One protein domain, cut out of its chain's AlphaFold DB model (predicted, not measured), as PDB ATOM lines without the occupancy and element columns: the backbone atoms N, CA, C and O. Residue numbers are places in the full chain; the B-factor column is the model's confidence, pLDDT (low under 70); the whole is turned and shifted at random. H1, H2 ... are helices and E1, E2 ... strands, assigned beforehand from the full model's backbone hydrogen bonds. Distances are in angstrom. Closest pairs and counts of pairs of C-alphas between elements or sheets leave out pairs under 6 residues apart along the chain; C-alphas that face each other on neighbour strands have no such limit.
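AT A GLANCE: This is residues 2 to 102 of the 337 residues of the protein "C2H2-type domain-containing protein" of Mytilus coruscus (UniProt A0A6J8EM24). Two small lobes stand far from each other like the ends of a wide U, joined by two stretches with no named element, residues 37 to 56 and 88 to 97. One lobe holds the two helices H1 and H2 and the strand pair E1 and E5, with H2 next to E1; the other is a meander of E2, E3 and E4, each strand the antiparallel neighbour of the one before, with H3 grazing it. The printed part has 101 residues, with named elements in the order H1 H2 E1 E2 E3 E4 H3 E5; its class is mixed, helices and strands, and 42 residues, under half, are in named elements. The whole is extended, with a radius of gyration of the C-alphas of 20.7 A, and spans 57 by 33 by 21 A.

HOW THE PARTS SIT: H1, residues 2 to 6, is close to but not clearly touching H2, residues 14 to 22; their closest C-alphas are those of Phe 4 and Ala 20, 5.5 A apart. The closest C-alphas of H2 and E1, residues 34 to 36, are those of Lys 15 and Tyr 34, 6.1 A apart. E1 is the antiparallel neighbour of E5, residues 98 to 101, at 157 degrees, with N 36 and O 98 at 2.9 A. H2 and E5 are only just apart, with closest C-alphas 8.2 A from each other. E2, residues 57 to 61, and E3, residues 64 to 68, form a hairpin, antiparallel at 157 degrees, with N 59 and O 66 at 2.8 A. E3 and E4, residues 77 to 80, form another hairpin, antiparallel at 165 degrees, with N 65 and O 79 at 2.8 A. E2 and E4 are the edge strands. H3, residues 81 to 87, is on this sheet but only grazes it with residues 81 to 86; the closest C-alphas of H3 and E3 are those of Gly 64 and His 81, 4.9 A apart. H2 and H3 are apart. In H1, H2 and H3, every O i to N i+4 pair is within hydrogen-bond range.

IN THESE COORDINATES: H1 begins at C-alpha 2, at (146.252, 108.742, 103.253). H2 is 12.5 A long from first to last C-alpha. E2 begins at C-alpha 57, at (116.182, 120.167, 85.534), and is 13.1 A long; E3 is 13.5 A long. E4 measures 9.9 A and H3 9.7 A. E5 measures 9.2 A and ends at C-alpha 101, at (146.291, 97.480, 84.906).

THE WHOLE: The two C-alphas farthest apart are those of Gly 8 and Thr 75, 57.8 A. The printed part has no cut. The links from H2 to E1 and from E1 to E2 are long, with 11 and 20 residues. The mean pLDDT of the printed part is 81.5, and residues 25 to 26, 45 to 47, 72 and 88 to 91 are under 70.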
ATOM      1  N   LYS A   2     145.642 108.157 102.026       79.25
ATOM      2  CA  LYS A   2     146.252 108.742 103.253       79.25
ATOM      3  C   LYS A   2     147.082 107.737 104.066       79.25
ATOM      4  O   LYS A   2     148.164 108.065 104.527       79.25
ATOM      5  N   THR A   3     146.578 106.513 104.203       81.62
ATOM      6  CA  THR A   3     147.264 105.402 104.879       81.62
ATOM      7  C   THR A   3     148.528 104.954 104.145       81.62
ATOM      8  O   THR A   3     149.522 104.638 104.783       81.62
ATOM      9  N   PHE A   4     148.507 104.984 102.812       81.94
ATOM     10  CA  PHE A   4     149.649 104.641 101.967       81.94
ATOM     11  C   PHE A   4     150.798 105.640 102.159       81.94
ATOM     12  O   PHE A   4     151.922 105.236 102.439       81.94
ATOM     13  N   VAL A   5     150.494 106.942 102.163       84.44
ATOM     14  CA  VAL A   5     151.490 107.987 102.457       84.44
ATOM     15  C   VAL A   5     151.980 107.907 103.906       84.44
ATOM     16  O   VAL A   5     153.173 108.020 104.165       84.44
ATOM     17  N   ALA A   6     151.087 107.626 104.861       82.31
ATOM     18  CA  ALA A   6     151.468 107.427 106.262       82.31
ATOM     19  C   ALA A   6     152.401 106.219 106.476       82.31
ATOM     20  O   ALA A   6     153.142 106.197 107.454       82.31
ATOM     21  N   SER A   7     152.400 105.242 105.562       81.06
ATOM     22  CA  SER A   7     153.339 104.113 105.579       81.06
ATOM     23  C   SER A   7     154.737 104.453 105.036       81.06
ATOM     24  O   SER A   7     155.572 103.561 104.910       81.06
ATOM     25  N   GLY A   8     154.999 105.727 104.717       82.12
ATOM     26  CA  GLY A   8     156.277 106.201 104.180       82.12
ATOM     27  C   GLY A   8     156.458 105.951 102.681       82.12
ATOM     28  O   GLY A   8     157.574 106.059 102.185       82.12
ATOM     29  N   LYS A   9     155.384 105.595 101.964       83.56
ATOM     30  CA  LYS A   9     155.393 105.401 100.509       83.56
ATOM     31  C   LYS A   9     154.922 106.669  99.797       83.56
ATOM     32  O   LYS A   9     153.918 107.261 100.189       83.56
ATOM     33  N   ASP A  10     155.590 107.026  98.708       86.38
ATOM     34  CA  ASP A  10     155.209 108.165  97.876       86.38
ATOM     35  C   ASP A  10     154.301 107.753  96.713       86.38
ATOM     36  O   ASP A  10     154.361 106.634  96.209       86.38
ATOM     37  N   ILE A  11     153.447 108.684  96.281       87.19
ATOM     38  CA  ILE A  11     152.563 108.519  95.122       87.19
ATOM     39  C   ILE A  11     153.060 109.473  94.036       87.19
ATOM     40  O   ILE A  11     152.734 110.662  94.060       87.19
ATOM     41  N   ILE A  12     153.889 108.963  93.124       87.06
ATOM     42  CA  ILE A  12     154.543 109.770  92.082       87.06
ATOM     43  C   ILE A  12     153.902 109.497  90.721       87.06
ATOM     44  O   ILE A  12     153.672 110.420  89.942       87.06
ATOM     45  N   THR A  13     153.579 108.236  90.443       87.81
ATOM     46  CA  THR A  13     152.983 107.809  89.177       87.81
ATOM     47  C   THR A  13     151.505 107.452  89.331       87.81
ATOM     48  O   THR A  13     151.014 107.161  90.424       87.81
ATOM     49  N   ALA A  14     150.773 107.427  88.213       87.69
ATOM     50  CA  ALA A  14     149.389 106.944  88.191       87.69
ATOM     51  C   ALA A  14     149.276 105.469  88.630       87.69
ATOM     52  O   ALA A  14     148.273 105.074  89.223       87.69
ATOM     53  N   LYS A  15     150.332 104.672  88.417       88.88
ATOM     54  CA  LYS A  15     150.426 103.302  88.929       88.88
ATOM     55  C   LYS A  15     150.498 103.273  90.457       88.88
ATOM     56  O   LYS A  15     149.743 102.535  91.082       88.88
ATOM     57  N   ASP A  16     151.330 104.119  91.064       88.94
ATOM     58  CA  ASP A  16     151.409 104.230  92.528       88.94
ATOM     59  C   ASP A  16     150.074 104.693  93.119       88.94
ATOM     60  O   ASP A  16     149.685 104.262  94.201       88.94
ATOM     61  N   MET A  17     149.341 105.543  92.391       89.62
ATOM     62  CA  MET A  17     148.008 105.987  92.794       89.62
ATOM     63  C   MET A  17     147.008 104.831  92.806       89.62
ATOM     64  O   MET A  17     146.261 104.712  93.777       89.62
ATOM     65  N   LYS A  18     147.025 103.960  91.786       89.31
ATOM     66  CA  LYS A  18     146.225 102.727  91.783       89.31
ATOM     67  C   LYS A  18     146.544 101.880  93.016       89.31
ATOM     68  O   LYS A  18     145.643 101.592  93.797       89.31
ATOM     69  N   VAL A  19     147.821 101.562  93.240       88.00
ATOM     70  CA  VAL A  19     148.254 100.746  94.391       88.00
ATOM     71  C   VAL A  19     147.823 101.387  95.711       88.00
ATOM     72  O   VAL A  19     147.314 100.718  96.600       88.00
ATOM     73  N   ALA A  20     147.947 102.707  95.842       88.25
ATOM     74  CA  ALA A  20     147.553 103.421  97.050       88.25
ATOM     75  C   ALA A  20     146.037 103.445  97.307       88.25
ATOM     76  O   ALA A  20     145.618 103.730  98.442       88.25
ATOM     77  N   ILE A  21     145.214 103.257  96.274       86.69
ATOM     78  CA  ILE A  21     143.758 103.138  96.394       86.69
ATOM     79  C   ILE A  21     143.386 101.695  96.722       86.69
ATOM     80  O   ILE A  21     142.656 101.504  97.691       86.69
ATOM     81  N   ASP A  22     143.969 100.723  96.021       85.06
ATOM     82  CA  ASP A  22     143.751  99.291  96.253       85.06
ATOM     83  C   ASP A  22     144.206  98.863  97.666       85.06
ATOM     84  O   ASP A  22     143.477  98.170  98.372       85.06
ATOM     85  N   ASP A  23     145.352  99.363  98.147       80.25
ATOM     86  CA  ASP A  23     145.858  99.144  99.517       80.25
ATOM     87  C   ASP A  23     145.136 100.018 100.570       80.25
ATOM     88  O   ASP A  23     145.355  99.908 101.784       80.25
ATOM     89  N   GLY A  24     144.333 100.987 100.131       74.88
ATOM     90  CA  GLY A  24     143.730 101.998 100.987       74.88
ATOM     91  C   GLY A  24     142.518 101.480 101.761       74.88
ATOM     92  O   GLY A  24     141.532 101.054 101.183       74.88
ATOM     93  N   SER A  25     142.495 101.656 103.084       68.50
ATOM     94  CA  SER A  25     141.351 101.259 103.927       68.50
ATOM     95  C   SER A  25     140.272 102.341 104.113       68.50
ATOM     96  O   SER A  25     139.374 102.186 104.940       68.50
ATOM     97  N   GLY A  26     140.371 103.465 103.393       68.56
ATOM     98  CA  GLY A  26     139.560 104.663 103.648       68.56
ATOM     99  C   GLY A  26     138.198 104.704 102.951       68.56
ATOM    100  O   GLY A  26     137.305 105.393 103.435       68.56
ATOM    101  N   VAL A  27     138.037 103.999 101.829       73.06
ATOM    102  CA  VAL A  27     136.803 103.986 101.031       73.06
ATOM    103  C   VAL A  27     136.475 102.538 100.696       73.06
ATOM    104  O   VAL A  27     137.292 101.836 100.111       73.06
ATOM    105  N   VAL A  28     135.295 102.088 101.106       77.75
ATOM    106  CA  VAL A  28     134.814 100.730 100.835       77.75
ATOM    107  C   VAL A  28     134.209 100.678  99.430       77.75
ATOM    108  O   VAL A  28     133.516 101.615  99.042       77.75
ATOM    109  N   GLY A  29     134.474  99.609  98.672       78.06
ATOM    110  CA  GLY A  29     133.930  99.412  97.322       78.06
ATOM    111  C   GLY A  29     134.577 100.245  96.207       78.06
ATOM    112  O   GLY A  29     134.045 100.283  95.103       78.06
ATOM    113  N   CYS A  30     135.699 100.927  96.458       82.06
ATOM    114  CA  CYS A  30     136.398 101.684  95.417       82.06
ATOM    115  C   CYS A  30     137.178 100.737  94.488       82.06
ATOM    116  O   CYS A  30     137.907  99.878  94.977       82.06
ATOM    117  N   GLN A  31     137.032 100.906  93.170       85.75
ATOM    118  CA  GLN A  31     137.775 100.165  92.147       85.75
ATOM    119  C   GLN A  31     138.509 101.148  91.238       85.75
ATOM    120  O   GLN A  31     137.952 102.183  90.865       85.75
ATOM    121  N   VAL A  32     139.750 100.825  90.871       87.62
ATOM    122  CA  VAL A  32     140.590 101.692  90.036       87.62
ATOM    123  C   VAL A  32     141.301 100.881  88.962       87.62
ATOM    124  O   VAL A  32     141.845  99.812  89.230       87.62
ATOM    125  N   ALA A  33     141.330 101.430  87.750       91.06
ATOM    126  CA  ALA A  33     142.161 100.950  86.658       91.06
ATOM    127  C   ALA A  33     143.241 101.992  86.339       91.06
ATOM    128  O   ALA A  33     143.000 103.200  86.413       91.06
ATOM    129  N   TYR A  34     144.435 101.528  85.978       91.38
ATOM    130  CA  TYR A  34     145.504 102.381  85.470       91.38
ATOM    131  C   TYR A  34     145.530 102.284  83.944       91.38
ATOM    132  O   TYR A  34     145.787 101.227  83.360       91.38
ATOM    133  N   VAL A  35     145.229 103.418  83.316       91.38
ATOM    134  CA  VAL A  35     145.118 103.570  81.867       91.38
ATOM    135  C   VAL A  35     146.031 104.693  81.392       91.38
ATOM    136  O   VAL A  35     146.270 105.661  82.119       91.38
ATOM    137  N   THR A  36     146.532 104.576  80.169       88.19
ATOM    138  CA  THR A  36     147.169 105.683  79.454       88.19
ATOM    139  C   THR A  36     146.289 106.125  78.300       88.19
ATOM    140  O   THR A  36     145.591 105.329  77.671       88.19
ATOM    141  N   VAL A  37     146.300 107.431  78.061       87.31
ATOM    142  CA  VAL A  37     145.551 108.088  76.997       87.31
ATOM    143  C   VAL A  37     146.528 108.961  76.225       87.31
ATOM    144  O   VAL A  37     147.358 109.643  76.831       87.31
ATOM    145  N   ASP A  38     146.445 108.935  74.898       82.94
ATOM    146  CA  ASP A  38     147.264 109.788  74.046       82.94
ATOM    147  C   ASP A  38     146.649 111.192  73.966       82.94
ATOM    148  O   ASP A  38     145.768 111.466  73.149       82.94
ATOM    149  N   SER A  39     147.118 112.100  74.824       77.62
ATOM    150  CA  SER A  39     146.626 113.483  74.873       77.62
ATOM    151  C   SER A  39     146.846 114.256  73.571       77.62
ATOM    152  O   SER A  39     146.163 115.250  73.338       77.62
ATOM    153  N   THR A  40     147.754 113.812  72.691       78.25
ATOM    154  CA  THR A  40     147.962 114.458  71.381       78.25
ATOM    155  C   THR A  40     146.781 114.255  70.430       78.25
ATOM    156  O   THR A  40     146.658 114.963  69.433       78.25
ATOM    157  N   LYS A  41     145.881 113.323  70.763       75.88
ATOM    158  CA  LYS A  41     144.669 112.980  70.006       75.88
ATOM    159  C   LYS A  41     143.399 113.523  70.624       75.88
ATOM    160  O   LYS A  41     142.296 113.122  70.250       75.88
ATOM    161  N   GLN A  42     143.534 114.419  71.592       74.44
ATOM    162  CA  GLN A  42     142.391 115.126  72.126       74.44
ATOM    163  C   GLN A  42     141.846 116.072  71.048       74.44
ATOM    164  O   GLN A  42     142.390 117.147  70.807       74.44
ATOM    165  N   THR A  43     140.769 115.652  70.393       70.38
ATOM    166  CA  THR A  43     140.048 116.441  69.387       70.38
ATOM    167  C   THR A  43     138.875 117.195  70.006       70.38
ATOM    168  O   THR A  43     138.376 118.153  69.417       70.38
ATOM    169  N   LEU A  44     138.449 116.797  71.212       72.25
ATOM    170  CA  LEU A  44     137.377 117.456  71.941       72.25
ATOM    171  C   LEU A  44     137.852 118.787  72.532       72.25
ATOM    172  O   LEU A  44     138.641 118.842  73.480       72.25
ATOM    173  N   THR A  45     137.305 119.870  71.993       66.75
ATOM    174  CA  THR A  45     137.419 121.216  72.551       66.75
ATOM    175  C   THR A  45     136.277 121.452  73.538       66.75
ATOM    176  O   THR A  45     135.137 121.068  73.293       66.75
ATOM    177  N   SER A  46     136.573 122.049  74.694       67.19
ATOM    178  CA  SER A  46     135.546 122.379  75.688       67.19
ATOM    179  C   SER A  46     134.576 123.413  75.117       67.19
ATOM    180  O   SER A  46     134.980 124.535  74.809       67.19
ATOM    181  N   HIS A  47     133.287 123.080  75.050       69.00
ATOM    182  CA  HIS A  47     132.247 124.019  74.631       69.00
ATOM    183  C   HIS A  47     131.608 124.680  75.848       69.00
ATOM    184  O   HIS A  47     131.132 124.015  76.769       69.00
ATOM    185  N   LYS A  48     131.610 126.016  75.876       70.00
ATOM    186  CA  LYS A  48     131.026 126.776  76.981       70.00
ATOM    187  C   LYS A  48     129.516 126.843  76.806       70.00
ATOM    188  O   LYS A  48     129.013 127.590  75.971       70.00
ATOM    189  N   TRP A  49     128.797 126.109  77.640       76.00
ATOM    190  CA  TRP A  49     127.353 126.244  77.731       76.00
ATOM    191  C   TRP A  49     127.004 127.334  78.752       76.00
ATOM    192  O   TRP A  49     127.233 127.221  79.959       76.00
ATOM    193  N   THR A  50     126.490 128.452  78.245       72.81
ATOM    194  CA  THR A  50     126.080 129.605  79.052       72.81
ATOM    195  C   THR A  50     124.944 129.231  79.999       72.81
ATOM    196  O   THR A  50     123.887 128.818  79.548       72.81
ATOM    197  N   GLY A  51     125.132 129.441  81.304       73.31
ATOM    198  CA  GLY A  51     124.061 129.284  82.295       73.31
ATOM    199  C   GLY A  51     123.902 127.886  82.897       73.31
ATOM    200  O   GLY A  51     122.999 127.718  83.708       73.31
ATOM    201  N   VAL A  52     124.791 126.925  82.599       79.50
ATOM    202  CA  VAL A  52     124.716 125.547  83.143       79.50
ATOM    203  C   VAL A  52     124.579 125.496  84.661       79.50
ATOM    204  O   VAL A  52     123.772 124.731  85.174       79.50
ATOM    205  N   ASN A  53     125.290 126.362  85.387       79.00
ATOM    206  CA  ASN A  53     125.231 126.410  86.853       79.00
ATOM    207  C   ASN A  53     123.852 126.800  87.412       79.00
ATOM    208  O   ASN A  53     123.627 126.678  88.612       79.00
ATOM    209  N   ALA A  54     122.960 127.334  86.577       78.19
ATOM    210  CA  ALA A  54     121.615 127.717  86.973       78.19
ATOM    211  C   ALA A  54     120.574 126.644  86.637       78.19
ATOM    212  O   ALA A  54     119.433 126.790  87.063       78.19
ATOM    213  N   TYR A  55     120.917 125.603  85.873       85.50
ATOM    214  CA  TYR A  55     119.954 124.570  85.507       85.50
ATOM    215  C   TYR A  55     119.773 123.580  86.651       85.50
ATOM    216  O   TYR A  55     120.741 123.065  87.204       85.50
ATOM    217  N   THR A  56     118.520 123.310  86.993       85.12
ATOM    218  CA  THR A  56     118.144 122.327  88.016       85.12
ATOM    219  C   THR A  56     117.430 121.123  87.422       85.12
ATOM    220  O   THR A  56     117.377 120.081  88.068       85.12
ATOM    221  N   ASP A  57     116.904 121.245  86.200       85.81
ATOM    222  CA  ASP A  57     116.182 120.167  85.534       85.81
ATOM    223  C   ASP A  57     116.306 120.255  84.006       85.81
ATOM    224  O   ASP A  57     116.452 121.342  83.436       85.81
ATOM    225  N   ILE A  58     116.285 119.093  83.353       89.88
ATOM    226  CA  ILE A  58     116.531 118.910  81.922       89.88
ATOM    227  C   ILE A  58     115.504 117.919  81.376       89.88
ATOM    228  O   ILE A  58     115.444 116.766  81.798       89.88
ATOM    229  N   LYS A  59     114.732 118.351  80.381       89.31
ATOM    230  CA  LYS A  59     113.729 117.543  79.694       89.31
ATOM    231  C   LYS A  59     114.131 117.324  78.241       89.31
ATOM    232  O   LYS A  59     114.381 118.275  77.508       89.31
ATOM    233  N   TYR A  60     114.152 116.066  77.820       91.69
ATOM    234  CA  TYR A  60     114.405 115.689  76.432       91.69
ATOM    235  C   TYR A  60     113.100 115.756  75.633       91.69
ATOM    236  O   TYR A  60     112.081 115.201  76.047       91.69
ATOM    237  N   GLU A  61     113.122 116.460  74.508       91.06
ATOM    238  CA  GLU A  61     111.991 116.641  73.596       91.06
ATOM    239  C   GLU A  61     112.393 116.170  72.186       91.06
ATOM    240  O   GLU A  61     113.573 116.063  71.866       91.06
ATOM    241  N   GLU A  62     111.417 115.902  71.315       89.56
ATOM    242  CA  GLU A  62     111.661 115.333  69.975       89.56
ATOM    243  C   GLU A  62     112.626 116.175  69.122       89.56
ATOM    244  O   GLU A  62     113.438 115.640  68.375       89.56
ATOM    245  N   ASN A  63     112.591 117.501  69.291       89.94
ATOM    246  CA  ASN A  63     113.390 118.443  68.508       89.94
ATOM    247  C   ASN A  63     114.544 119.087  69.291       89.94
ATOM    248  O   ASN A  63     115.219 119.969  68.745       89.94
ATOM    249  N   GLY A  64     114.817 118.648  70.521       89.62
ATOM    250  CA  GLY A  64     115.924 119.194  71.298       89.62
ATOM    251  C   GLY A  64     115.832 118.926  72.795       89.62
ATOM    252  O   GLY A  64     115.198 117.979  73.250       89.62
ATOM    253  N   ILE A  65     116.479 119.780  73.579       91.12
ATOM    254  CA  ILE A  65     116.531 119.674  75.036       91.12
ATOM    255  C   ILE A  65     115.966 120.955  75.640       91.12
ATOM    256  O   ILE A  65     116.379 122.054  75.280       91.12
ATOM    257  N   ARG A  66     115.046 120.828  76.593       89.06
ATOM    258  CA  ARG A  66     114.519 121.946  77.373       89.06
ATOM    259  C   ARG A  66     115.136 121.950  78.765       89.06
ATOM    260  O   ARG A  66     115.028 120.968  79.492       89.06
ATOM    261  N   VAL A  67     115.766 123.053  79.147       88.94
ATOM    262  CA  VAL A  67     116.401 123.228  80.459       88.94
ATOM    263  C   VAL A  67     115.628 124.211  81.328       88.94
ATOM    264  O   VAL A  67     115.109 125.223  80.847       88.94
ATOM    265  N   TYR A  68     115.567 123.926  82.625       84.00
ATOM    266  CA  TYR A  68     114.835 124.713  83.612       84.00
ATOM    267  C   TYR A  68     115.761 125.207  84.711       84.00
ATOM    268  O   TYR A  68     116.639 124.486  85.182       84.00
ATOM    269  N   ARG A  69     115.517 126.437  85.173       77.12
ATOM    270  CA  ARG A  69     116.217 127.004  86.332       77.12
ATOM    271  C   ARG A  69     115.676 126.483  87.661       77.12
ATOM    272  O   ARG A  69     116.417 126.394  88.634       77.12
ATOM    273  N   ALA A  70     114.404 126.106  87.705       74.94
ATOM    274  CA  ALA A  70     113.763 125.582  88.903       74.94
ATOM    275  C   ALA A  70     112.837 124.419  88.539       74.94
ATOM    276  O   ALA A  70     111.719 124.674  88.115       74.94
ATOM    277  N   HIS A  71     113.322 123.178  88.660       78.31
ATOM    278  CA  HIS A  71     112.574 121.908  88.605       78.31
ATOM    279  C   HIS A  71     111.254 121.946  87.815       78.31
ATOM    280  O   HIS A  71     110.170 121.879  88.391       78.31
ATOM    281  N   GLY A  72     111.345 122.096  86.490       68.06
ATOM    282  CA  GLY A  72     110.182 122.049  85.596       68.06
ATOM    283  C   GLY A  72     109.210 123.236  85.679       68.06
ATOM    284  O   GLY A  72     108.130 123.172  85.094       68.06
ATOM    285  N   ILE A  73     109.555 124.317  86.384       75.81
ATOM    286  CA  ILE A  73     108.706 125.503  86.537       75.81
ATOM    287  C   ILE A  73     109.026 126.541  85.452       75.81
ATOM    288  O   ILE A  73     110.186 126.890  85.217       75.81
ATOM    289  N   GLY A  74     107.969 127.072  84.830       76.62
ATOM    290  CA  GLY A  74     108.044 128.042  83.736       76.62
ATOM    291  C   GLY A  74     108.095 127.381  82.357       76.62
ATOM    292  O   GLY A  74     107.951 126.167  82.215       76.62
ATOM    293  N   THR A  75     108.286 128.183  81.310       77.56
ATOM    294  CA  THR A  75     108.379 127.679  79.927       77.56
ATOM    295  C   THR A  75     109.697 126.953  79.641       77.56
ATOM    296  O   THR A  75     109.752 126.143  78.712       77.56
ATOM    297  N   GLY A  76     110.738 127.200  80.443       80.81
ATOM    298  CA  GLY A  76     112.086 126.663  80.241       80.81
ATOM    299  C   GLY A  76     112.782 127.235  78.997       80.81
ATOM    300  O   GLY A  76     112.159 127.847  78.130       80.81
ATOM    301  N   SER A  77     114.094 127.032  78.896       83.12
ATOM    302  CA  SER A  77     114.874 127.384  77.703       83.12
ATOM    303  C   SER A  77     115.006 126.157  76.811       83.12
ATOM    304  O   SER A  77     115.499 125.122  77.251       83.12
ATOM    305  N   PHE A  78     114.528 126.254  75.574       86.50
ATOM    306  CA  PHE A  78     114.619 125.175  74.598       86.50
ATOM    307  C   PHE A  78     115.872 125.339  73.741       86.50
ATOM    308  O   PHE A  78     116.092 126.405  73.172       86.50
ATOM    309  N   LEU A  79     116.656 124.273  73.641       85.56
ATOM    310  CA  LEU A  79     117.835 124.153  72.797       85.56
ATOM    311  C   LEU A  79     117.539 123.145  71.701       85.56
ATOM    312  O   LEU A  79     117.296 121.970  71.972       85.56
ATOM    313  N   SER A  80     117.577 123.603  70.462       89.12
ATOM    314  CA  SER A  80     117.366 122.762  69.292       89.12
ATOM    315  C   SER A  80     118.535 121.798  69.057       89.12
ATOM    316  O   SER A  80     119.680 122.071  69.427       89.12
ATOM    317  N   HIS A  81     118.280 120.699  68.345       87.56
ATOM    318  CA  HIS A  81     119.349 119.801  67.882       87.56
ATOM    319  C   HIS A  81     120.444 120.525  67.089       87.56
ATOM    320  O   HIS A  81     121.607 120.155  67.187       87.56
ATOM    321  N   ALA A  82     120.110 121.571  66.327       84.44
ATOM    322  CA  ALA A  82     121.101 122.344  65.580       84.44
ATOM    323  C   ALA A  82     122.072 123.096  66.509       84.44
ATOM    324  O   ALA A  82     123.277 123.122  66.258       84.44
ATOM    325  N   GLU A  83     121.563 123.676  67.599       81.81
ATOM    326  CA  GLU A  83     122.377 124.358  68.611       81.81
ATOM    327  C   GLU A  83     123.240 123.369  69.396       81.81
ATOM    328  O   GLU A  83     124.420 123.633  69.622       81.81
ATOM    329  N   ILE A  84     122.683 122.205  69.740       81.69
ATOM    330  CA  ILE A  84     123.421 121.124  70.403       81.69
ATOM    331  C   ILE A  84     124.528 120.604  69.483       81.69
ATOM    332  O   ILE A  84     125.679 120.550  69.898       81.69
ATOM    333  N   ASN A  85     124.225 120.325  68.214       79.62
ATOM    334  CA  ASN A  85     125.206 119.851  67.238       79.62
ATOM    335  C   ASN A  85     126.331 120.866  67.015       79.62
ATOM    336  O   ASN A  85     127.487 120.481  66.863       79.62
ATOM    337  N   LYS A  86     126.030 122.170  67.066       77.12
ATOM    338  CA  LYS A  86     127.057 123.218  67.049       77.12
ATOM    339  C   LYS A  86     127.978 123.119  68.271       77.12
ATOM    340  O   LYS A  86     129.192 123.219  68.110       77.12
ATOM    341  N   LEU A  87     127.423 122.866  69.458       70.88
ATOM    342  CA  LEU A  87     128.172 122.634  70.701       70.88
ATOM    343  C   LEU A  87     128.859 121.262  70.767       70.88
ATOM    344  O   LEU A  87     129.693 121.059  71.635       70.88
ATOM    345  N   THR A  88     128.531 120.314  69.895       68.12
ATOM    346  CA  THR A  88     129.155 118.980  69.855       68.12
ATOM    347  C   THR A  88     129.874 118.725  68.533       68.12
ATOM    348  O   THR A  88     130.083 117.576  68.152       68.12
ATOM    349  N   SER A  89     130.250 119.791  67.815       64.50
ATOM    350  CA  SER A  89     130.851 119.689  66.474       64.50
ATOM    351  C   SER A  89     132.191 118.947  66.481       64.50
ATOM    352  O   SER A  89     132.569 118.351  65.477       64.50
ATOM    353  N   SER A  90     132.914 118.977  67.602       67.38
ATOM    354  CA  SER A  90     134.097 118.153  67.829       67.38
ATOM    355  C   SER A  90     133.698 116.904  68.610       67.38
ATOM    356  O   SER A  90     133.487 116.953  69.817       67.38
ATOM    357  N   LEU A  91     133.572 115.771  67.922       69.38
ATOM    358  CA  LEU A  91     133.503 114.471  68.585       69.38
ATOM    359  C   LEU A  91     134.922 114.028  68.957       69.38
ATOM    360  O   LEU A  91     135.884 114.286  68.228       69.38
ATOM    361  N   GLN A  92     135.055 113.372  70.110       73.75
ATOM    362  CA  GLN A  92     136.321 112.765  70.493       73.75
ATOM    363  C   GLN A  92     136.574 111.553  69.590       73.75
ATOM    364  O   GLN A  92     135.793 110.602  69.595       73.75
ATOM    365  N   GLU A  93     137.653 111.600  68.813       75.38
ATOM    366  CA  GLU A  93     138.104 110.464  68.006       75.38
ATOM    367  C   GLU A  93     138.865 109.448  68.874       75.38
ATOM    368  O   GLU A  93     139.045 109.660  70.079       75.38
ATOM    369  N   ASP A  94     139.300 108.331  68.279       77.94
ATOM    370  CA  ASP A  94     140.011 107.262  68.987       77.94
ATOM    371  C   ASP A  94     141.208 107.813  69.784       77.94
ATOM    372  O   ASP A  94     142.236 108.235  69.243       77.94
ATOM    373  N   THR A  95     141.054 107.784  71.107       77.75
ATOM    374  CA  THR A  95     142.032 108.269  72.087       77.75
ATOM    375  C   THR A  95     143.224 107.327  72.249       77.75
ATOM    376  O   THR A  95     144.141 107.634  73.017       77.75
ATOM    377  N   LYS A  96     143.224 106.178  71.548       82.75
ATOM    378  CA  LYS A  96     144.179 105.077  71.725       82.75
ATOM    379  C   LYS A  96     144.379 104.739  73.201       82.75
ATOM    380  O   LYS A  96     145.509 104.610  73.668       82.75
ATOM    381  N   LEU A  97     143.274 104.638  73.936       86.25
ATOM    382  CA  LEU A  97     143.301 104.286  75.347       86.25
ATOM    383  C   LEU A  97     143.901 102.886  75.516       86.25
ATOM    384  O   LEU A  97     143.424 101.921  74.920       86.25
ATOM    385  N   VAL A  98     144.929 102.775  76.355       88.56
ATOM    386  CA  VAL A  98     145.555 101.498  76.711       88.56
ATOM    387  C   VAL A  98     145.350 101.249  78.198       88.56
ATOM    388  O   VAL A  98     145.799 102.024  79.043       88.56
ATOM    389  N   VAL A  99     144.673 100.147  78.526       89.88
ATOM    390  CA  VAL A  99     144.543  99.675  79.908       89.88
ATOM    391  C   VAL A  99     145.810  98.907  80.265       89.88
ATOM    392  O   VAL A  99     146.076  97.850  79.701       89.88
ATOM    393  N   HIS A 100     146.610  99.447  81.181       89.75
ATOM    394  CA  HIS A 100     147.815  98.769  81.662       89.75
ATOM    395  C   HIS A 100     147.507  97.790  82.788       89.75
ATOM    396  O   HIS A 100     148.142  96.749  82.888       89.75
ATOM    397  N   ASP A 101     146.554  98.151  83.643       89.06
ATOM    398  CA  ASP A 101     146.291  97.480  84.906       89.06
ATOM    399  C   ASP A 101     144.795  97.654  85.220       89.06
ATOM    400  O   ASP A 101     144.393  98.683  85.768       89.06
ATOM    401  N   ASP A 102     143.977  96.657  84.880       90.69
ATOM    402  CA  ASP A 102     142.505  96.702  84.962       90.69
ATOM    403  C   ASP A 102     141.969  96.688  86.411       90.69
ATOM    404  O   ASP A 102     142.733  96.543  87.372       90.69
TER     405      ASP A 102